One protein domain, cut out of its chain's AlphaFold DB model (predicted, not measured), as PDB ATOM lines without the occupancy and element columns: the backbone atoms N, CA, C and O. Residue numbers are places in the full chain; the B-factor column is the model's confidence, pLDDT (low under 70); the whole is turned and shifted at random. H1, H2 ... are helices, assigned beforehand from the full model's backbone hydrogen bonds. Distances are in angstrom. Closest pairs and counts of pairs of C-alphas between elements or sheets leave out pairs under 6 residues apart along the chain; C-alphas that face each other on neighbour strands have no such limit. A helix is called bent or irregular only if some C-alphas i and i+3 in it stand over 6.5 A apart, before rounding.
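Overview. This is residues 8 to 70 of the 181 residues of an uncharacterized protein of Scytonema sp. HK-05 (UniProt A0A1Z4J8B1). One long, bent helix makes the long axis: its far arm H3b sticks out as a bare rod, while its near arm H3a is part of a small head with the short helices H1 and H2 and the loop of residues 25 to 36. H1 packs on H3a within this head. The printed part has 63 residues with three named helices, H1, H2 and H3 along the chain, and no named strand; the class is all helix. The whole is extended, with a radius of gyration of the C-alphas of 18.4 A and spans of 62 by 18 by 15 A.

Along the chain. H3, residues 37 to 68, was assigned as one helix by its hydrogen bonds but is bent: C-alphas 45 and 48 are 7.4 A apart. Its arm H3a, residues 37 to 45, begins with C-alpha 37 at (318.822, 276.728, 224.719) and is 11.9 A long. Its arm H3b, residues 48 to 68, measures 30.3 A and ends with C-alpha 68 at (278.855, 257.306, 225.309). H1, residues 8 to 12, measures 6.1 A and begins with C-alpha 8 at (312.964, 286.472, 223.513). H2, residues 17 to 24, measures 10.3 A.

Arrangement. H3a and H3b stand at a steep tilt of 52 degrees. H1 and H3a touch, and their closest C-alphas, those of Arg 10 and Tyr 44, are 5.6 A apart. H2 is close to H3a but not clearly touching, with the closest C-alphas, of Ser 17 and His 38, 7.7 A apart; their lines are about perpendicular, at 75 degrees. H1 and H2 are also close but not clearly touching, with the C-alphas of Cys 12 and Ala 20 closest at 6.1 A. H3b is apart from H1 and H2. In H1, H2, H3a and H3b every O i to N i+4 pair is within hydrogen-bond range.

Size, cuts and confidence. The two C-alphas farthest apart, those of Gly 27 and Gly 70, are 62.4 A apart. Residues 48 to 70, of which 48 to 68 belong to H3, stand free; the body without them spans 28 by 18 by 16 A. The link from H2 to H3 is long, with 12 residues, and that from H1 to H2 is tight. The printed part has no cut. Its mean pLDDT is 84.6, and residues 62 to 70 are under 70.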
ATOM      1  N   LYS A   8     311.570 286.632 223.940       89.00
ATOM      2  CA  LYS A   8     312.964 286.472 223.513       89.00
ATOM      3  C   LYS A   8     313.276 285.033 223.081       89.00
ATOM      4  O   LYS A   8     313.802 284.807 221.992       89.00
ATOM      5  N   CYS A   9     312.882 284.038 223.881       90.00
ATOM      6  CA  CYS A   9     313.074 282.627 223.527       90.00
ATOM      7  C   CYS A   9     312.202 282.196 222.336       90.00
ATOM      8  O   CYS A   9     312.636 281.380 221.519       90.00
ATOM      9  N   ARG A  10     310.987 282.754 222.213       90.00
ATOM     10  CA  ARG A  10     310.090 282.520 221.071       90.00
ATOM     11  C   ARG A  10     310.732 282.987 219.766       90.00
ATOM     12  O   ARG A  10     310.751 282.222 218.804       90.00
ATOM     13  N   LEU A  11     311.295 284.194 219.737       91.69
ATOM     14  CA  LEU A  11     311.975 284.743 218.559       91.69
ATOM     15  C   LEU A  11     313.275 283.984 218.252       91.69
ATOM     16  O   LEU A  11     313.463 283.524 217.128       91.69
ATOM     17  N   CYS A  12     314.103 283.724 219.269       92.50
ATOM     18  CA  CYS A  12     315.337 282.940 219.142       92.50
ATOM     19  C   CYS A  12     315.097 281.521 218.576       92.50
ATOM     20  O   CYS A  12     315.935 280.973 217.853       92.50
ATOM     21  N   SER A  13     313.939 280.907 218.859       93.12
ATOM     22  CA  SER A  13     313.579 279.577 218.337       93.12
ATOM     23  C   SER A  13     313.370 279.513 216.817       93.12
ATOM     24  O   SER A  13     313.476 278.427 216.235       93.12
ATOM     25  N   LYS A  14     313.107 280.658 216.171       92.12
ATOM     26  CA  LYS A  14     312.911 280.763 214.716       92.12
ATOM     27  C   LYS A  14     314.224 280.799 213.932       92.12
ATOM     28  O   LYS A  14     314.218 280.454 212.760       92.12
ATOM     29  N   LEU A  15     315.327 281.174 214.579       92.62
ATOM     30  CA  LEU A  15     316.657 281.207 213.963       92.62
ATOM     31  C   LEU A  15     317.221 279.788 213.755       92.62
ATOM     32  O   LEU A  15     316.714 278.801 214.311       92.62
ATOM     33  N   SER A  16     318.319 279.656 213.019       91.81
ATOM     34  CA  SER A  16     319.170 278.464 213.101       91.81
ATOM     35  C   SER A  16     319.952 278.440 214.430       91.81
ATOM     36  O   SER A  16     319.955 279.410 215.190       91.81
ATOM     37  N   SER A  17     320.547 277.296 214.788       88.94
ATOM     38  CA  SER A  17     321.365 277.214 216.011       88.94
ATOM     39  C   SER A  17     322.621 278.094 215.946       88.94
ATOM     40  O   SER A  17     322.852 278.808 216.921       88.94
ATOM     41  N   PRO A  18     323.382 278.107 214.831       90.88
ATOM     42  CA  PRO A  18     324.554 278.972 214.699       90.88
ATOM     43  C   PRO A  18     324.202 280.463 214.764       90.88
ATOM     44  O   PRO A  18     324.825 281.202 215.517       90.88
ATOM     45  N   GLU A  19     323.142 280.901 214.075       91.50
ATOM     46  CA  GLU A  19     322.702 282.308 214.119       91.50
ATOM     47  C   GLU A  19     322.262 282.732 215.523       91.50
ATOM     48  O   GLU A  19     322.540 283.847 215.965       91.50
ATOM     49  N   ALA A  20     321.567 281.850 216.244       91.06
ATOM     50  CA  ALA A  20     321.151 282.132 217.610       91.06
ATOM     51  C   ALA A  20     322.349 282.205 218.570       91.06
ATOM     52  O   ALA A  20     322.350 283.052 219.460       91.06
ATOM     53  N   GLN A  21     323.362 281.355 218.383       90.69
ATOM     54  CA  GLN A  21     324.599 281.395 219.164       90.69
ATOM     55  C   GLN A  21     325.442 282.631 218.836       90.69
ATOM     56  O   GLN A  21     326.022 283.211 219.741       90.69
ATOM     57  N   GLN A  22     325.473 283.085 217.583       90.81
ATOM     58  CA  GLN A  22     326.177 284.315 217.220       90.81
ATOM     59  C   GLN A  22     325.505 285.552 217.834       90.81
ATOM     60  O   GLN A  22     326.176 286.395 218.415       90.81
ATOM     61  N   ARG A  23     324.169 285.650 217.744       89.38
ATOM     62  CA  ARG A  23     323.414 286.818 218.234       89.38
ATOM     63  C   ARG A  23     323.255 286.865 219.751       89.38
ATOM     64  O   ARG A  23     323.110 287.948 220.310       89.38
ATOM     65  N   HIS A  24     323.223 285.705 220.402       90.12
ATOM     66  CA  HIS A  24     322.948 285.602 221.836       90.12
ATOM     67  C   HIS A  24     324.085 284.965 222.643       90.12
ATOM     68  O   HIS A  24     323.938 284.778 223.845       90.12
ATOM     69  N   GLY A  25     325.189 284.577 222.008       86.12
ATOM     70  CA  GLY A  25     326.386 284.061 222.673       86.12
ATOM     71  C   GLY A  25     327.300 285.171 223.170       86.12
ATOM     72  O   GLY A  25     326.853 286.284 223.441       86.12
ATOM     73  N   GLU A  26     328.587 284.855 223.285       82.75
ATOM     74  CA  GLU A  26     329.608 285.736 223.872       82.75
ATOM     75  C   GLU A  26     329.767 287.062 223.116       82.75
ATOM     76  O   GLU A  26     329.964 288.098 223.738       82.75
ATOM     77  N   GLY A  27     329.604 287.054 221.789       76.38
ATOM     78  CA  GLY A  27     329.634 288.261 220.951       76.38
ATOM     79  C   GLY A  27     328.307 289.026 220.868       76.38
ATOM     80  O   GLY A  27     328.171 289.911 220.026       76.38
ATOM     81  N   GLY A  28     327.309 288.654 221.674       83.44
ATOM     82  CA  GLY A  28     325.957 289.203 221.629       83.44
ATOM     83  C   GLY A  28     325.444 289.595 223.010       83.44
ATOM     84  O   GLY A  28     326.116 290.281 223.770       83.44
ATOM     85  N   ASP A  29     324.230 289.162 223.348       85.38
ATOM     86  CA  ASP A  29     323.586 289.499 224.628       85.38
ATOM     87  C   ASP A  29     323.834 288.490 225.769       85.38
ATOM     88  O   ASP A  29     323.154 288.550 226.797       85.38
ATOM     89  N   GLY A  30     324.753 287.533 225.579       86.75
ATOM     90  CA  GLY A  30     325.160 286.549 226.590       86.75
ATOM     91  C   GLY A  30     324.048 285.615 227.091       86.75
ATOM     92  O   GLY A  30     324.218 284.912 228.085       86.75
ATOM     93  N   CYS A  31     322.881 285.598 226.442       90.38
ATOM     94  CA  CYS A  31     321.721 284.822 226.875       90.38
ATOM     95  C   CYS A  31     321.799 283.334 226.477       90.38
ATOM     96  O   CYS A  31     321.077 282.496 227.032       90.38
ATOM     97  N   TRP A  32     322.639 282.987 225.502       90.81
ATOM     98  CA  TRP A  32     322.791 281.633 224.985       90.81
ATOM     99  C   TRP A  32     323.434 280.707 226.016       90.81
ATOM    100  O   TRP A  32     324.561 280.907 226.453       90.81
ATOM    101  N   ASN A  33     322.728 279.631 226.351       91.56
ATOM    102  CA  ASN A  33     323.221 278.584 227.229       91.56
ATOM    103  C   ASN A  33     323.143 277.225 226.509       91.56
ATOM    104  O   ASN A  33     322.027 276.720 226.315       91.56
ATOM    105  N   PRO A  34     324.279 276.592 226.160       89.44
ATOM    106  CA  PRO A  34     324.305 275.307 225.456       89.44
ATOM    107  C   PRO A  34     323.511 274.192 226.156       89.44
ATOM    108  O   PRO A  34     322.917 273.345 225.496       89.44
ATOM    109  N   LYS A  35     323.403 274.217 227.490       90.88
ATOM    110  CA  LYS A  35     322.689 273.186 228.262       90.88
ATOM    111  C   LYS A  35     321.168 273.243 228.090       90.88
ATOM    112  O   LYS A  35     320.501 272.210 228.135       90.88
ATOM    113  N   TYR A  36     320.591 274.434 227.908       89.44
ATOM    114  CA  TYR A  36     319.131 274.618 227.924       89.44
ATOM    115  C   TYR A  36     318.558 275.217 226.638       89.44
ATOM    116  O   TYR A  36     317.388 274.974 226.329       89.44
ATOM    117  N   CYS A  37     319.334 275.994 225.876       91.50
ATOM    118  CA  CYS A  37     318.822 276.728 224.719       91.50
ATOM    119  C   CYS A  37     318.389 275.807 223.580       91.50
ATOM    120  O   CYS A  37     317.343 276.065 222.991       91.50
ATOM    121  N   HIS A  38     319.077 274.692 223.320       91.69
ATOM    122  CA  HIS A  38     318.629 273.723 222.310       91.69
ATOM    123  C   HIS A  38     317.220 273.183 222.617       91.69
ATOM    124  O   HIS A  38     316.309 273.286 221.787       91.69
ATOM    125  N   ASN A  39     317.005 272.711 223.848       90.88
ATOM    126  CA  ASN A  39     315.717 272.176 224.294       90.88
ATOM    127  C   ASN A  39     314.625 273.251 224.342       90.88
ATOM    128  O   ASN A  39     313.513 273.027 223.861       90.88
ATOM    129  N   ARG A  40     314.936 274.447 224.860       90.62
ATOM    130  CA  ARG A  40     313.991 275.577 224.890       90.62
ATOM    131  C   ARG A  40     313.571 275.987 223.481       90.62
ATOM    132  O   ARG A  40     312.383 276.175 223.234       90.62
ATOM    133  N   ARG A  41     314.508 276.075 222.539       92.25
ATOM    134  CA  ARG A  41     314.214 276.451 221.150       92.25
ATOM    135  C   ARG A  41     313.354 275.397 220.457       92.25
ATOM    136  O   ARG A  41     312.354 275.755 219.842       92.25
ATOM    137  N   SER A  42     313.656 274.109 220.637       91.94
ATOM    138  CA  SER A  42     312.785 273.023 220.158       91.94
ATOM    139  C   SER A  42     311.392 273.072 220.795       91.94
ATOM    140  O   SER A  42     310.382 272.831 220.125       91.94
ATOM    141  N   TYR A  43     311.304 273.419 222.084       90.50
ATOM    142  CA  TYR A  43     310.029 273.615 222.762       90.50
ATOM    143  C   TYR A  43     309.204 274.719 222.101       90.50
ATOM    144  O   TYR A  43     308.094 274.432 221.657       90.50
ATOM    145  N   TYR A  44     309.746 275.934 221.976       91.19
ATOM    146  CA  TYR A  44     309.029 277.077 221.402       91.19
ATOM    147  C   TYR A  44     308.654 276.869 219.929       91.19
ATOM    148  O   TYR A  44     307.526 277.190 219.557       91.19
ATOM    149  N   ARG A  45     309.526 276.244 219.123       90.25
ATOM    150  CA  ARG A  45     309.259 275.932 217.707       90.25
ATOM    151  C   ARG A  45     308.041 275.027 217.522       90.25
ATOM    152  O   ARG A  45     307.206 275.276 216.663       90.25
ATOM    153  N   HIS A  46     307.915 274.002 218.360       90.75
ATOM    154  CA  HIS A  46     306.846 273.007 218.243       90.75
ATOM    155  C   HIS A  46     305.683 273.245 219.211       90.75
ATOM    156  O   HIS A  46     304.735 272.463 219.232       90.75
ATOM    157  N   ARG A  47     305.727 274.292 220.044       86.38
ATOM    158  CA  ARG A  47     304.698 274.555 221.061       86.38
ATOM    159  C   ARG A  47     303.320 274.733 220.437       86.38
ATOM    160  O   ARG A  47     302.369 274.142 220.937       86.38
ATOM    161  N   GLY A  48     303.225 275.496 219.345       85.88
ATOM    162  CA  GLY A  48     301.969 275.708 218.618       85.88
ATOM    163  C   GLY A  48     301.360 274.390 218.141       85.88
ATOM    164  O   GLY A  48     300.230 274.070 218.502       85.88
ATOM    165  N   VAL A  49     302.158 273.575 217.444       87.12
ATOM    166  CA  VAL A  49     301.752 272.249 216.950       87.12
ATOM    167  C   VAL A  49     301.353 271.322 218.100       87.12
ATOM    168  O   VAL A  49     300.278 270.736 218.081       87.12
ATOM    169  N   ARG A  50     302.164 271.225 219.161       88.06
ATOM    170  CA  ARG A  50     301.850 270.384 220.329       88.06
ATOM    171  C   ARG A  50     300.572 270.834 221.035       88.06
ATOM    172  O   ARG A  50     299.785 269.990 221.452       88.06
ATOM    173  N   ASN A  51     300.354 272.141 221.175       87.44
ATOM    174  CA  ASN A  51     299.138 272.683 221.778       87.44
ATOM    175  C   ASN A  51     297.913 272.405 220.907       87.44
ATOM    176  O   ASN A  51     296.880 272.004 221.441       87.44
ATOM    177  N   TYR A  52     298.044 272.558 219.588       85.38
ATOM    178  CA  TYR A  52     297.010 272.216 218.619       85.38
ATOM    179  C   TYR A  52     296.638 270.730 218.699       85.38
ATOM    180  O   TYR A  52     295.479 270.411 218.951       85.38
ATOM    181  N   LEU A  53     297.623 269.829 218.639       88.00
ATOM    182  CA  LEU A  53     297.409 268.384 218.764       88.00
ATOM    183  C   LEU A  53     296.786 268.008 220.119       88.00
ATOM    184  O   LEU A  53     295.871 267.194 220.181       88.00
ATOM    185  N   ARG A  54     297.221 268.631 221.224       86.38
ATOM    186  CA  ARG A  54     296.607 268.432 222.552       86.38
ATOM    187  C   ARG A  54     295.166 268.941 222.613       86.38
ATOM    188  O   ARG A  54     294.360 268.360 223.336       86.38
ATOM    189  N   LYS A  55     294.843 270.038 221.919       85.94
ATOM    190  CA  LYS A  55     293.474 270.569 221.819       85.94
ATOM    191  C   LYS A  55     292.598 269.630 220.990       85.94
ATOM    192  O   LYS A  55     291.496 269.322 221.424       85.94
ATOM    193  N   GLN A  56     293.106 269.128 219.864       82.06
ATOM    194  CA  GLN A  56     292.415 268.136 219.040       82.06
ATOM    195  C   GLN A  56     292.145 266.839 219.807       82.06
ATOM    196  O   GLN A  56     291.007 266.391 219.829       82.06
ATOM    197  N   ARG A  57     293.144 266.284 220.510       83.69
ATOM    198  CA  ARG A  57     292.961 265.078 221.340       83.69
ATOM    199  C   ARG A  57     291.902 265.275 222.422       83.69
ATOM    200  O   ARG A  57     291.054 264.411 222.591       83.69
ATOM    201  N   ARG A  58     291.918 266.422 223.115       81.56
ATOM    202  CA  ARG A  58     290.888 266.759 224.112       81.56
ATOM    203  C   ARG A  58     289.496 266.862 223.490       81.56
ATOM    204  O   ARG A  58     288.561 266.329 224.067       81.56
ATOM    205  N   ARG A  59     289.366 267.485 222.311       76.50
ATOM    206  CA  ARG A  59     288.094 267.536 221.570       76.50
ATOM    207  C   ARG A  59     287.617 266.141 221.159       76.50
ATOM    208  O   ARG A  59     286.464 265.823 221.402       76.50
ATOM    209  N   GLY A  60     288.495 265.300 220.610       74.06
ATOM    210  CA  GLY A  60     288.158 263.921 220.233       74.06
ATOM    211  C   GLY A  60     287.729 263.060 221.426       74.06
ATOM    212  O   GLY A  60     286.732 262.356 221.344       74.06
ATOM    213  N   GLN A  61     288.425 263.174 222.563       75.62
ATOM    214  CA  GLN A  61     288.052 262.487 223.807       75.62
ATOM    215  C   GLN A  61     286.722 262.993 224.383       75.62
ATOM    216  O   GLN A  61     285.927 262.189 224.855       75.62
ATOM    217  N   GLN A  62     286.465 264.305 224.335       68.94
ATOM    218  CA  GLN A  62     285.190 264.887 224.767       68.94
ATOM    219  C   GLN A  62     284.023 264.431 223.888       68.94
ATOM    220  O   GLN A  62     282.978 264.097 224.431       68.94
ATOM    221  N   LEU A  63     284.214 264.375 222.564       65.00
ATOM    222  CA  LEU A  63     283.215 263.865 221.623       65.00
ATOM    223  C   LEU A  63     282.880 262.397 221.923       65.00
ATOM    224  O   LEU A  63     281.718 262.090 222.166       65.00
ATOM    225  N   TYR A  64     283.894 261.532 222.046       64.44
ATOM    226  CA  TYR A  64     283.707 260.113 222.378       64.44
ATOM    227  C   TYR A  64     283.011 259.900 223.736       64.44
ATOM    228  O   TYR A  64     282.082 259.105 223.847       64.44
ATOM    229  N   ALA A  65     283.407 260.649 224.771       65.50
ATOM    230  CA  ALA A  65     282.770 260.576 226.087       65.50
ATOM    231  C   ALA A  65     281.320 261.097 226.069       65.50
ATOM    232  O   ALA A  65     280.455 260.533 226.736       65.50
ATOM    233  N   SER A  66     281.035 262.154 225.302       60.41
ATOM    234  CA  SER A  66     279.676 262.696 225.164       60.41
ATOM    235  C   SER A  66     278.737 261.777 224.382       60.41
ATOM    236  O   SER A  66     277.560 261.678 224.724       60.41
ATOM    237  N   GLU A  67     279.276 261.059 223.392       60.59
ATOM    238  CA  GLU A  67     278.566 260.052 222.605       60.59
ATOM    239  C   GLU A  67     278.208 258.833 223.470       60.59
ATOM    240  O   GLU A  67     277.065 258.386 223.449       60.59
ATOM    241  N   GLN A  68     279.126 258.376 224.336       63.28
ATOM    242  CA  GLN A  68     278.855 257.306 225.309       63.28
ATOM    243  C   GLN A  68     277.840 257.689 226.402       63.28
ATOM    244  O   GLN A  68     277.143 256.818 226.915       63.28
ATOM    245  N   LEU A  69     277.745 258.973 226.769       66.50
ATOM    246  CA  LEU A  69     276.838 259.477 227.816       66.50
ATOM    247  C   LEU A  69     275.497 260.009 227.276       66.50
ATOM    248  O   LEU A  69     274.697 260.526 228.054       66.50
ATOM    249  N   GLY A  70     275.242 259.932 225.963       57.06
ATOM    250  CA  GLY A  70     273.994 260.413 225.348       57.06
ATOM    251  C   GLY A  70     273.743 261.924 225.498       57.06
ATOM    252  O   GLY A  70     272.628 262.401 225.279       57.06
TER     253      GLY A  70